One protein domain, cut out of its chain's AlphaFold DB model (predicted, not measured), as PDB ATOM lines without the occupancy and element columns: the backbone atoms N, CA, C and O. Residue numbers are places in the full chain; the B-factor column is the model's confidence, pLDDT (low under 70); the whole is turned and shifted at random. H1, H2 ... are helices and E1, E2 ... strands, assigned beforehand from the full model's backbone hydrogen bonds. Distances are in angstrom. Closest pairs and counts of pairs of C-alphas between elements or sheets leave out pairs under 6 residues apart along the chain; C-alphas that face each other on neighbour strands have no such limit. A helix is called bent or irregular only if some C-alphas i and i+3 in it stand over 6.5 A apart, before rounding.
ATOM      1  N   ILE A   4      87.483  32.233 141.899       92.81
ATOM      2  CA  ILE A   4      88.538  31.721 141.020       92.81
ATOM      3  C   ILE A   4      88.422  30.201 140.988       92.81
ATOM      4  O   ILE A   4      88.522  29.545 142.024       92.81
ATOM      5  N   PHE A   5      88.259  29.637 139.793       95.62
ATOM      6  CA  PHE A   5      88.201  28.193 139.601       95.62
ATOM      7  C   PHE A   5      89.504  27.678 138.994       95.62
ATOM      8  O   PHE A   5      89.909  28.114 137.915       95.62
ATOM      9  N   TYR A   6      90.141  26.715 139.658       96.06
ATOM     10  CA  TYR A   6      91.380  26.100 139.186       96.06
ATOM     11  C   TYR A   6      91.101  24.748 138.527       96.06
ATOM     12  O   TYR A   6      90.424  23.895 139.102       96.06
ATOM     13  N   ILE A   7      91.667  24.525 137.341       97.25
ATOM     14  CA  ILE A   7      91.665  23.221 136.668       97.25
ATOM     15  C   ILE A   7      93.098  22.703 136.621       97.25
ATOM     16  O   ILE A   7      93.917  23.193 135.844       97.25
ATOM     17  N   SER A   8      93.392  21.688 137.433       97.19
ATOM     18  CA  SER A   8      94.669  20.973 137.374       97.19
ATOM     19  C   SER A   8      94.733  20.083 136.142       97.19
ATOM     20  O   SER A   8      93.930  19.158 135.985       97.19
ATOM     21  N   LEU A   9      95.702  20.361 135.274       97.56
ATOM     22  CA  LEU A   9      95.936  19.581 134.067       97.56
ATOM     23  C   LEU A   9      96.782  18.332 134.366       97.56
ATOM     24  O   LEU A   9      97.562  18.334 135.317       97.56
ATOM     25  N   PRO A  10      96.618  17.242 133.596       96.62
ATOM     26  CA  PRO A  10      97.431  16.028 133.727       96.62
ATOM     27  C   PRO A  10      98.876  16.258 133.260       96.62
ATOM     28  O   PRO A  10      99.151  17.209 132.538       96.62
ATOM     29  N   GLU A  11      99.794  15.342 133.588       96.44
ATOM     30  CA  GLU A  11     101.185  15.421 133.102       96.44
ATOM     31  C   GLU A  11     101.281  15.407 131.573       96.44
ATOM     32  O   GLU A  11     102.094  16.111 130.975       96.44
ATOM     33  N   ARG A  12     100.406  14.631 130.933       96.19
ATOM     34  CA  ARG A  12     100.254  14.578 129.483       96.19
ATOM     35  C   ARG A  12      98.913  15.178 129.100       96.19
ATOM     36  O   ARG A  12      97.884  14.528 129.267       96.19
ATOM     37  N   PHE A  13      98.919  16.402 128.587       96.94
ATOM     38  CA  PHE A  13      97.704  17.058 128.126       96.94
ATOM     39  C   PHE A  13      97.553  16.891 126.612       96.94
ATOM     40  O   PHE A  13      98.225  17.541 125.816       96.94
ATOM     41  N   ASP A  14      96.676  15.971 126.227       96.06
ATOM     42  CA  ASP A  14      96.390  15.572 124.851       96.06
ATOM     43  C   ASP A  14      94.905  15.195 124.696       96.06
ATOM     44  O   ASP A  14      94.105  15.291 125.637       96.06
ATOM     45  N   PHE A  15      94.514  14.736 123.504       93.06
ATOM     46  CA  PHE A  15      93.123  14.406 123.199       93.06
ATOM     47  C   PHE A  15      92.539  13.322 124.110       93.06
ATOM     48  O   PHE A  15      91.322  13.281 124.303       93.06
ATOM     49  N   TYR A  16      93.359  12.454 124.710       95.12
ATOM     50  CA  TYR A  16      92.868  11.426 125.631       95.12
ATOM     51  C   TYR A  16      92.069  12.046 126.788       95.12
ATOM     52  O   TYR A  16      91.047  11.508 127.218       95.12
ATOM     53  N   HIS A  17      92.461  13.246 127.216       93.50
ATOM     54  CA  HIS A  17      91.862  13.953 128.341       93.50
ATOM     55  C   HIS A  17      90.683  14.868 127.964       93.50
ATOM     56  O   HIS A  17      90.127  15.534 128.842       93.50
ATOM     57  N   HIS A  18      90.231  14.880 126.699       93.94
ATOM     58  CA  HIS A  18      89.217  15.832 126.216       93.94
ATOM     59  C   HIS A  18      87.893  15.795 126.986       93.94
ATOM     60  O   HIS A  18      87.319  16.847 127.283       93.94
ATOM     61  N   LYS A  19      87.399  14.595 127.328       95.81
ATOM     62  CA  LYS A  19      86.130  14.437 128.056       95.81
ATOM     63  C   LYS A  19      86.230  15.027 129.451       95.81
ATOM     64  O   LYS A  19      85.343  15.771 129.864       95.81
ATOM     65  N   LYS A  20      87.321  14.708 130.156       96.25
ATOM     66  CA  LYS A  20      87.549  15.194 131.514       96.25
ATOM     67  C   LYS A  20      87.711  16.710 131.510       96.25
ATOM     68  O   LYS A  20      86.978  17.384 132.220       96.25
ATOM     69  N   PHE A  21      88.578  17.237 130.647       97.38
ATOM     70  CA  PHE A  21      88.804  18.675 130.524       97.38
ATOM     71  C   PHE A  21      87.510  19.439 130.210       97.38
ATOM     72  O   PHE A  21      87.215  20.452 130.841       97.38
ATOM     73  N   THR A  22      86.692  18.907 129.294       96.81
ATOM     74  CA  THR A  22      85.377  19.480 128.970       96.81
ATOM     75  C   THR A  22      84.428  19.476 130.160       96.81
ATOM     76  O   THR A  22      83.793  20.490 130.431       96.81
ATOM     77  N   SER A  23      84.352  18.362 130.890       97.06
ATOM     78  CA  SER A  23      83.523  18.275 132.091       97.06
ATOM     79  C   SER A  23      83.983  19.249 133.178       97.06
ATOM     80  O   SER A  23      83.143  19.899 133.795       97.06
ATOM     81  N   ASP A  24      85.294  19.383 133.393       96.62
ATOM     82  CA  ASP A  24      85.856  20.237 134.441       96.62
ATOM     83  C   ASP A  24      85.514  21.716 134.199       96.62
ATOM     84  O   ASP A  24      84.981  22.373 135.094       96.62
ATOM     85  N   TYR A  25      85.730  22.242 132.983       95.69
ATOM     86  CA  TYR A  25      85.386  23.645 132.713       95.69
ATOM     87  C   TYR A  25      83.875  23.884 132.627       95.69
ATOM     88  O   TYR A  25      83.408  24.982 132.919       95.69
ATOM     89  N   GLN A  26      83.086  22.877 132.237       95.75
ATOM     90  CA  GLN A  26      81.627  22.995 132.267       95.75
ATOM     91  C   GLN A  26      81.107  23.115 133.696       95.75
ATOM     92  O   GLN A  26      80.219  23.925 133.925       95.75
ATOM     93  N   LYS A  27      81.678  22.365 134.647       94.44
ATOM     94  CA  LYS A  27      81.371  22.523 136.075       94.44
ATOM     95  C   LYS A  27      81.733  23.918 136.566       94.44
ATOM     96  O   LYS A  27      80.904  24.548 137.202       94.44
ATOM     97  N   ALA A  28      82.903  24.431 136.183       93.44
ATOM     98  CA  ALA A  28      83.301  25.797 136.516       93.44
ATOM     99  C   ALA A  28      82.268  26.836 136.040       93.44
ATOM    100  O   ALA A  28      81.975  27.786 136.750       93.44
ATOM    101  N   PHE A  29      81.664  26.639 134.863       94.38
ATOM    102  CA  PHE A  29      80.618  27.527 134.340       94.38
ATOM    103  C   PHE A  29      79.251  27.398 135.026       94.38
ATOM    104  O   PHE A  29      78.368  28.198 134.720       94.38
ATOM    105  N   LEU A  30      79.052  26.403 135.894       93.38
ATOM    106  CA  LEU A  30      77.850  26.278 136.721       93.38
ATOM    107  C   LEU A  30      77.998  26.987 138.072       93.38
ATOM    108  O   LEU A  30      76.991  27.198 138.740       93.38
ATOM    109  N   GLU A  31      79.221  27.339 138.473       91.19
ATOM    110  CA  GLU A  31      79.466  28.060 139.719       91.19
ATOM    111  C   GLU A  31      78.908  29.482 139.629       91.19
ATOM    112  O   GLU A  31      79.249  30.250 138.721       91.19
ATOM    113  N   GLU A  32      78.066  29.848 140.595       83.94
ATOM    114  CA  GLU A  32      77.591  31.220 140.732       83.94
ATOM    115  C   GLU A  32      78.794  32.147 141.001       83.94
ATOM    116  O   GLU A  32      79.729  31.813 141.734       83.94
ATOM    117  N   ASP A  33      78.806  33.307 140.342       88.19
ATOM    118  CA  ASP A  33      79.836  34.346 140.482       88.19
ATOM    119  C   ASP A  33      81.276  33.988 140.063       88.19
ATOM    120  O   ASP A  33      82.217  34.720 140.400       88.19
ATOM    121  N   ILE A  34      81.489  32.936 139.265       94.56
ATOM    122  CA  ILE A  34      82.800  32.716 138.637       94.56
ATOM    123  C   ILE A  34      83.194  33.907 137.744       94.56
ATOM    124  O   ILE A  34      82.432  34.364 136.890       94.56
ATOM    125  N   LYS A  35      84.418  34.417 137.931       94.88
ATOM    126  CA  LYS A  35      84.997  35.501 137.104       94.88
ATOM    127  C   LYS A  35      86.359  35.153 136.514       94.88
ATOM    128  O   LYS A  35      86.774  35.754 135.516       94.88
ATOM    129  N   HIS A  36      87.040  34.180 137.108       95.69
ATOM    130  CA  HIS A  36      88.388  33.787 136.730       95.69
ATOM    131  C   HIS A  36      88.487  32.263 136.687       95.69
ATOM    132  O   HIS A  36      88.114  31.584 137.642       95.69
ATOM    133  N   LEU A  37      89.001  31.730 135.582       97.12
ATOM    134  CA  LEU A  37      89.320  30.316 135.431       97.12
ATOM    135  C   LEU A  37      90.811  30.179 135.133       97.12
ATOM    136  O   LEU A  37      91.306  30.716 134.141       97.12
ATOM    137  N   VAL A  38      91.520  29.447 135.984       97.62
ATOM    138  CA  VAL A  38      92.969  29.275 135.896       97.62
ATOM    139  C   VAL A  38      93.290  27.827 135.551       97.62
ATOM    140  O   VAL A  38      92.876  26.898 136.244       97.62
ATOM    141  N   LEU A  39      94.039  27.628 134.470       97.94
ATOM    142  CA  LEU A  39      94.616  26.334 134.132       97.94
ATOM    143  C   LEU A  39      95.950  26.171 134.859       97.94
ATOM    144  O   LEU A  39      96.864  26.978 134.689       97.94
ATOM    145  N   ASP A  40      96.063  25.121 135.660       97.56
ATOM    146  CA  ASP A  40      97.270  24.820 136.417       97.56
ATOM    147  C   ASP A  40      98.142  23.819 135.648       97.56
ATOM    148  O   ASP A  40      97.809  22.633 135.538       97.56
ATOM    149  N   PHE A  41      99.250  24.336 135.108       97.25
ATOM    150  CA  PHE A  41     100.242  23.603 134.325       97.25
ATOM    151  C   PHE A  41     101.400  23.055 135.167       97.25
ATOM    152  O   PHE A  41     102.300  22.441 134.603       97.25
ATOM    153  N   SER A  42     101.370  23.194 136.499       96.44
ATOM    154  CA  SER A  42     102.483  22.833 137.403       96.44
ATOM    155  C   SER A  42     102.997  21.396 137.284       96.44
ATOM    156  O   SER A  42     104.121  21.122 137.691       96.44
ATOM    157  N   ARG A  43     102.212  20.475 136.711       96.25
ATOM    158  CA  ARG A  43     102.631  19.091 136.436       96.25
ATOM    159  C   ARG A  43     102.724  18.733 134.956       96.25
ATOM    160  O   ARG A  43     103.061  17.601 134.644       96.25
ATOM    161  N   VAL A  44     102.348  19.633 134.050       97.00
ATOM    162  CA  VAL A  44     102.245  19.333 132.618       97.00
ATOM    163  C   VAL A  44     103.646  19.243 132.024       97.00
ATOM    164  O   VAL A  44     104.376  20.226 131.989       97.00
ATOM    165  N   LEU A  45     103.990  18.069 131.508       95.00
ATOM    166  CA  LEU A  45     105.271  17.780 130.865       95.00
ATOM    167  C   LEU A  45     105.148  17.673 129.342       95.00
ATOM    168  O   LEU A  45     106.145  17.802 128.637       95.00
ATOM    169  N   TYR A  46     103.939  17.430 128.827       94.44
ATOM    170  CA  TYR A  46     103.691  17.242 127.399       94.44
ATOM    171  C   TYR A  46     102.355  17.847 126.962       94.44
ATOM    172  O   TYR A  46     101.333  17.659 127.627       94.44
ATOM    173  N   ILE A  47     102.367  18.506 125.800       95.88
ATOM    174  CA  ILE A  47     101.202  19.099 125.134       95.88
ATOM    175  C   ILE A  47     101.246  18.725 123.649       95.88
ATOM    176  O   ILE A  47     102.312  18.751 123.038       95.88
ATOM    177  N   ASP A  48     100.095  18.420 123.049       95.19
ATOM    178  CA  ASP A  48      99.966  18.256 121.598       95.19
ATOM    179  C   ASP A  48      99.069  19.327 120.945       95.19
ATOM    180  O   ASP A  48      98.510  20.215 121.594       95.19
ATOM    181  N   SER A  49      98.904  19.240 119.624       95.00
ATOM    182  CA  SER A  49      98.053  20.158 118.861       95.00
ATOM    183  C   SER A  49      96.573  20.093 119.253       95.00
ATOM    184  O   SER A  49      95.861  21.095 119.151       95.00
ATOM    185  N   SER A  50      96.096  18.938 119.723       95.50
ATOM    186  CA  SER A  50      94.706  18.767 120.137       95.50
ATOM    187  C   SER A  50      94.421  19.502 121.448       95.50
ATOM    188  O   SER A  50      93.395  20.173 121.561       95.50
ATOM    189  N   ALA A  51      95.357  19.463 122.397       96.38
ATOM    190  CA  ALA A  51      95.289  20.204 123.646       96.38
ATOM    191  C   ALA A  51      95.235  21.714 123.422       96.38
ATOM    192  O   ALA A  51      94.371  22.385 123.988       96.38
ATOM    193  N   LEU A  52      96.066  22.238 122.517       97.06
ATOM    194  CA  LEU A  52      96.006  23.646 122.117       97.06
ATOM    195  C   LEU A  52      94.625  24.013 121.550       97.06
ATOM    196  O   LEU A  52      94.042  25.026 121.932       97.06
ATOM    197  N   GLY A  53      94.046  23.156 120.702       97.19
ATOM    198  CA  GLY A  53      92.682  23.340 120.196       97.19
ATOM    199  C   GLY A  53      91.619  23.351 121.303       97.19
ATOM    200  O   GLY A  53      90.702  24.175 121.282       97.19
ATOM    201  N   MET A  54      91.757  22.481 122.308       97.12
ATOM    202  CA  MET A  54      90.863  22.451 123.471       97.12
ATOM    203  C   MET A  54      90.972  23.719 124.324       97.12
ATOM    204  O   MET A  54      89.948  24.225 124.785       97.12
ATOM    205  N   MET A  55      92.179  24.264 124.493       97.88
ATOM    206  CA  MET A  55      92.392  25.545 125.171       97.88
ATOM    207  C   MET A  55      91.711  26.689 124.413       97.88
ATOM    208  O   MET A  55      90.921  27.434 124.987       97.88
ATOM    209  N   VAL A  56      91.899  26.777 123.094       97.75
ATOM    210  CA  VAL A  56      91.210  27.786 122.267       97.75
ATOM    211  C   VAL A  56      89.687  27.702 122.434       97.75
ATOM    212  O   VAL A  56      89.018  28.729 122.577       97.75
ATOM    213  N   LEU A  57      89.122  26.490 122.457       97.44
ATOM    214  CA  LEU A  57      87.688  26.291 122.668       97.44
ATOM    215  C   LEU A  57      87.228  26.765 124.054       97.44
ATOM    216  O   LEU A  57      86.192  27.427 124.153       97.44
ATOM    217  N   LEU A  58      87.980  26.436 125.107       98.00
ATOM    218  CA  LEU A  58      87.707  26.911 126.463       98.00
ATOM    219  C   LEU A  58      87.706  28.442 126.510       98.00
ATOM    220  O   LEU A  58      86.726  29.029 126.963       98.00
ATOM    221  N   HIS A  59      88.766  29.078 126.008       98.00
ATOM    222  CA  HIS A  59      88.899  30.531 126.016       98.00
ATOM    223  C   HIS A  59      87.703  31.215 125.340       98.00
ATOM    224  O   HIS A  59      87.101  32.117 125.919       98.00
ATOM    225  N   ARG A  60      87.285  30.733 124.162       98.00
ATOM    226  CA  ARG A  60      86.106  31.267 123.460       98.00
ATOM    227  C   ARG A  60      84.833  31.185 124.305       98.00
ATOM    228  O   ARG A  60      84.116  32.173 124.425       98.00
ATOM    229  N   LYS A  61      84.570  30.032 124.927       97.62
ATOM    230  CA  LYS A  61      83.375  29.837 125.769       97.62
ATOM    231  C   LYS A  61      83.406  30.666 127.054       97.62
ATOM    232  O   LYS A  61      82.347  31.083 127.525       97.62
ATOM    233  N   ALA A  62      84.588  30.859 127.635       97.38
ATOM    234  CA  ALA A  62      84.778  31.690 128.817       97.38
ATOM    235  C   ALA A  62      84.556  33.172 128.476       97.38
ATOM    236  O   ALA A  62      83.818  33.858 129.182       97.38
ATOM    237  N   LEU A  63      85.083  33.628 127.334       96.81
ATOM    238  CA  LEU A  63      84.897  34.986 126.828       96.81
ATOM    239  C   LEU A  63      83.414  35.327 126.611       96.81
ATOM    240  O   LEU A  63      82.961  36.377 127.058       96.81
ATOM    241  N   GLU A  64      82.636  34.421 126.006       96.75
ATOM    242  CA  GLU A  64      81.174  34.566 125.840       96.75
ATOM    243  C   GLU A  64      80.431  34.768 127.174       96.75
ATOM    244  O   GLU A  64      79.356  35.363 127.205       96.75
ATOM    245  N   ARG A  65      81.004  34.278 128.279       95.69
ATOM    246  CA  ARG A  65      80.458  34.363 129.642       95.69
ATOM    247  C   ARG A  65      81.094  35.471 130.479       95.69
ATOM    248  O   ARG A  65      80.782  35.579 131.659       95.69
ATOM    249  N   GLN A  66      81.981  36.279 129.893       95.69
ATOM    250  CA  GLN A  66      82.764  37.297 130.604       95.69
ATOM    251  C   GLN A  66      83.606  36.714 131.756       95.69
ATOM    252  O   GLN A  66      83.839  37.371 132.771       95.69
ATOM    253  N   ILE A  67      84.069  35.473 131.593       96.50
ATOM    254  CA  ILE A  67      85.007  34.813 132.499       96.50
ATOM    255  C   ILE A  67      86.398  34.960 131.896       96.50
ATOM    256  O   ILE A  67      86.648  34.543 130.765       96.50
ATOM    257  N   SER A  68      87.313  35.553 132.651       96.31
ATOM    258  CA  SER A  68      88.711  35.643 132.231       96.31
ATOM    259  C   SER A  68      89.431  34.307 132.417       96.31
ATOM    260  O   SER A  68      89.100  33.524 133.311       96.31
ATOM    261  N   THR A  69      90.423  34.049 131.568       97.56
ATOM    262  CA  THR A  69      91.195  32.806 131.583       97.56
ATOM    263  C   THR A  69      92.676  33.077 131.785       97.56
ATOM    264  O   THR A  69      93.256  33.899 131.072       97.56
ATOM    265  N   ALA A  70      93.295  32.338 132.700       97.38
ATOM    266  CA  ALA A  70      94.721  32.426 132.976       97.38
ATOM    267  C   ALA A  70      95.387  31.046 132.983       97.38
ATOM    268  O   ALA A  70      94.723  30.006 133.019       97.38
ATOM    269  N   ILE A  71      96.710  31.053 132.919       97.31
ATOM    270  CA  ILE A  71      97.577  29.890 133.048       97.31
ATOM    271  C   ILE A  71      98.585  30.183 134.157       97.31
ATOM    272  O   ILE A  71      99.180  31.257 134.158       97.31
ATOM    273  N   ARG A  72      98.827  29.208 135.035       96.81
ATOM    274  CA  ARG A  72      99.905  29.253 136.035       96.81
ATOM    275  C   ARG A  72     100.783  28.009 135.971       96.81
ATOM    276  O   ARG A  72     100.355  26.981 135.442       96.81
ATOM    277  N   GLY A  73     101.970  28.071 136.571       95.81
ATOM    278  CA  GLY A  73     102.844  26.904 136.737       95.81
ATOM    279  C   GLY A  73     103.416  26.345 135.430       95.81
ATOM    280  O   GLY A  73     103.739  25.160 135.363       95.81
ATOM    281  N   LEU A  74     103.514  27.162 134.374       94.75
ATOM    282  CA  LEU A  74     104.220  26.768 133.154       94.75
ATOM    283  C   LEU A  74     105.697  26.540 133.451       94.75
ATOM    284  O   LEU A  74     106.311  27.305 134.190       94.75
ATOM    285  N   HIS A  75     106.246  25.483 132.865       95.06
ATOM    286  CA  HIS A  75     107.656  25.147 132.973       95.06
ATOM    287  C   HIS A  75     108.070  24.220 131.823       95.06
ATOM    288  O   HIS A  75     107.240  23.530 131.220       95.06
ATOM    289  N   GLY A  76     109.373  24.184 131.536       94.81
ATOM    290  CA  GLY A  76     109.985  23.225 130.614       94.81
ATOM    291  C   GLY A  76     109.334  23.194 129.226       94.81
ATOM    292  O   GLY A  76     108.968  24.223 128.662       94.81
ATOM    293  N   GLN A  77     109.163  21.989 128.675       94.06
ATOM    294  CA  GLN A  77     108.641  21.798 127.317       94.06
ATOM    295  C   GLN A  77     107.211  22.342 127.137       94.06
ATOM    296  O   GLN A  77     106.865  22.831 126.062       94.06
ATOM    297  N   ALA A  78     106.378  22.289 128.180       94.00
ATOM    298  CA  ALA A  78     105.029  22.838 128.127       94.00
ATOM    299  C   ALA A  78     105.045  24.361 127.905       94.00
ATOM    300  O   ALA A  78     104.267  24.872 127.100       94.00
ATOM    301  N   GLU A  79     105.957  25.082 128.562       94.88
ATOM    302  CA  GLU A  79     106.127  26.530 128.389       94.88
ATOM    303  C   GLU A  79     106.570  26.895 126.967       94.88
ATOM    304  O   GLU A  79     105.999  27.805 126.354       94.88
ATOM    305  N   GLU A  80     107.534  26.156 126.413       94.94
ATOM    306  CA  GLU A  80     108.005  26.351 125.038       94.94
ATOM    307  C   GLU A  80     106.862  26.182 124.032       94.94
ATOM    308  O   GLU A  80     106.642  27.051 123.185       94.94
ATOM    309  N   ILE A  81     106.076  25.107 124.159       94.88
ATOM    310  CA  ILE A  81     104.944  24.825 123.265       94.88
ATOM    311  C   ILE A  81     103.880  25.922 123.365       94.88
ATOM    312  O   ILE A  81     103.413  26.418 122.340       94.88
ATOM    313  N   ILE A  82     103.509  26.330 124.579       95.25
ATOM    314  CA  ILE A  82     102.527  27.397 124.826       95.25
ATOM    315  C   ILE A  82     102.988  28.731 124.227       95.25
ATOM    316  O   ILE A  82     102.180  29.459 123.635       95.25
ATOM    317  N   THR A  83     104.284  29.027 124.328       94.38
ATOM    318  CA  THR A  83     104.902  30.234 123.769       94.38
ATOM    319  C   THR A  83     104.911  30.203 122.243       94.38
ATOM    320  O   THR A  83     104.449  31.154 121.613       94.38
ATOM    321  N   ILE A  84     105.356  29.098 121.633       95.06
ATOM    322  CA  ILE A  84     105.376  28.911 120.171       95.06
ATOM    323  C   ILE A  84     103.957  28.968 119.594       95.06
ATOM    324  O   ILE A  84     103.720  29.610 118.571       95.06
ATOM    325  N   ALA A  85     102.994  28.347 120.276       95.19
ATOM    326  CA  ALA A  85     101.582  28.389 119.916       95.19
ATOM    327  C   ALA A  85     100.934  29.765 120.157       95.19
ATOM    328  O   ALA A  85      99.766  29.957 119.815       95.19
ATOM    329  N   ASN A  86     101.674  30.724 120.728       94.62
ATOM    330  CA  ASN A  86     101.236  32.094 120.977       94.62
ATOM    331  C   ASN A  86      99.965  32.162 121.848       94.62
ATOM    332  O   ASN A  86      99.116  33.047 121.698       94.62
ATOM    333  N   MET A  87      99.837  31.218 122.788       95.81
ATOM    334  CA  MET A  87      98.686  31.123 123.693       95.81
ATOM    335  C   MET A  87      98.626  32.283 124.694       95.81
ATOM    336  O   MET A  87      97.551  32.570 125.216       95.81
ATOM    337  N   GLY A  88      99.726  33.016 124.896       91.31
ATOM    338  CA  GLY A  88      99.758  34.243 125.702       91.31
ATOM    339  C   GLY A  88      98.877  35.383 125.166       91.31
ATOM    340  O   GLY A  88      98.631  36.350 125.878       91.31
ATOM    341  N   ARG A  89      98.362  35.286 123.929       94.00
ATOM    342  CA  ARG A  89      97.327  36.211 123.422       94.00
ATOM    343  C   ARG A  89      95.918  35.885 123.912       94.00
ATOM    344  O   ARG A  89      95.048  36.745 123.842       94.00
ATOM    345  N   LEU A  90      95.689  34.645 124.338       96.31
ATOM    346  CA  LEU A  90      94.389  34.147 124.790       96.31
ATOM    347  C   LEU A  90      94.340  34.048 126.319       96.31
ATOM    348  O   LEU A  90      93.308  34.300 126.933       96.31
ATOM    349  N   TYR A  91      95.463  33.690 126.937       97.25
ATOM    350  CA  TYR A  91      95.566  33.472 128.372       97.25
ATOM    351  C   TYR A  91      96.509  34.476 129.015       97.25
ATOM    352  O   TYR A  91      97.620  34.690 128.532       97.25
ATOM    353  N   LEU A  92      96.088  35.024 130.156       95.56
ATOM    354  CA  LEU A  92      97.017  35.687 131.063       95.56
ATOM    355  C   LEU A  92      97.977  34.631 131.623       95.56
ATOM    356  O   LEU A  92      97.527  33.635 132.182       95.56
ATOM    357  N   VAL A  93      99.281  34.835 131.473       93.88
ATOM    358  CA  VAL A  93     100.282  33.963 132.097       93.88
ATOM    359  C   VAL A  93     100.642  34.544 133.458       93.88
ATOM    360  O   VAL A  93     101.271  35.599 133.542       93.88
ATOM    361  N   GLU A  94     100.217  33.863 134.516       90.94
ATOM    362  CA  GLU A  94     100.575  34.179 135.894       90.94
ATOM    363  C   GLU A  94     102.012  33.712 136.142       90.94
ATOM    364  O   GLU A  94     102.362  32.558 135.883       90.94
TER     365      GLU A  94
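Overview. This is residues 4 to 94 of the 97 residues of the protein "SpoIIAA family protein" of Shewanella bicestrii (UniProt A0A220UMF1). Two helices, H1 and H2, lie side by side over one face of a three-stranded parallel sheet, E1 E2 E3, making two layers. Short H3 sits beyond the strands' last residues. The printed part has 91 residues, with three helices and three strands ordered E1 H1 E2 H2 E3 H3, mixed in class. It is compact, radius of gyration of the C-alphas 12.0 A, spanning 35 by 25 by 19 A.

Along the chain. E2, residues 34 to 40, is 16.6 A long; E1 is 4 to 8, from C-alpha 4 at (88.538, 31.721, 141.020), and E3 68 to 72. H2, 49 to 64, is 23.3 A; H1, 15 to 28, 20.1 A; H3, 76 to 84, ends at (105.376, 28.911, 120.171).

Arrangement. N 5 and O 36 of E1 and E2, and N 37 and O 68 of E2 and E3, are 2.9 A apart. E1, H1, E2 and E2, H2, E3 are strand-helix-strand units, parallel neighbours with a helix between, with right-handed crossovers. H1 touches H2, C-alphas of Phe 15 and Ser 50 closest at 5.6 A. H1 is irregular, C-alphas 16 and 19 7.8 A apart. O i to N i+4 pairs are within hydrogen-bond range throughout H2 and H3, and 8 of 10 in H1.

Size, cuts and confidence. The printed part has no cut, no long link and no residue under pLDDT 70.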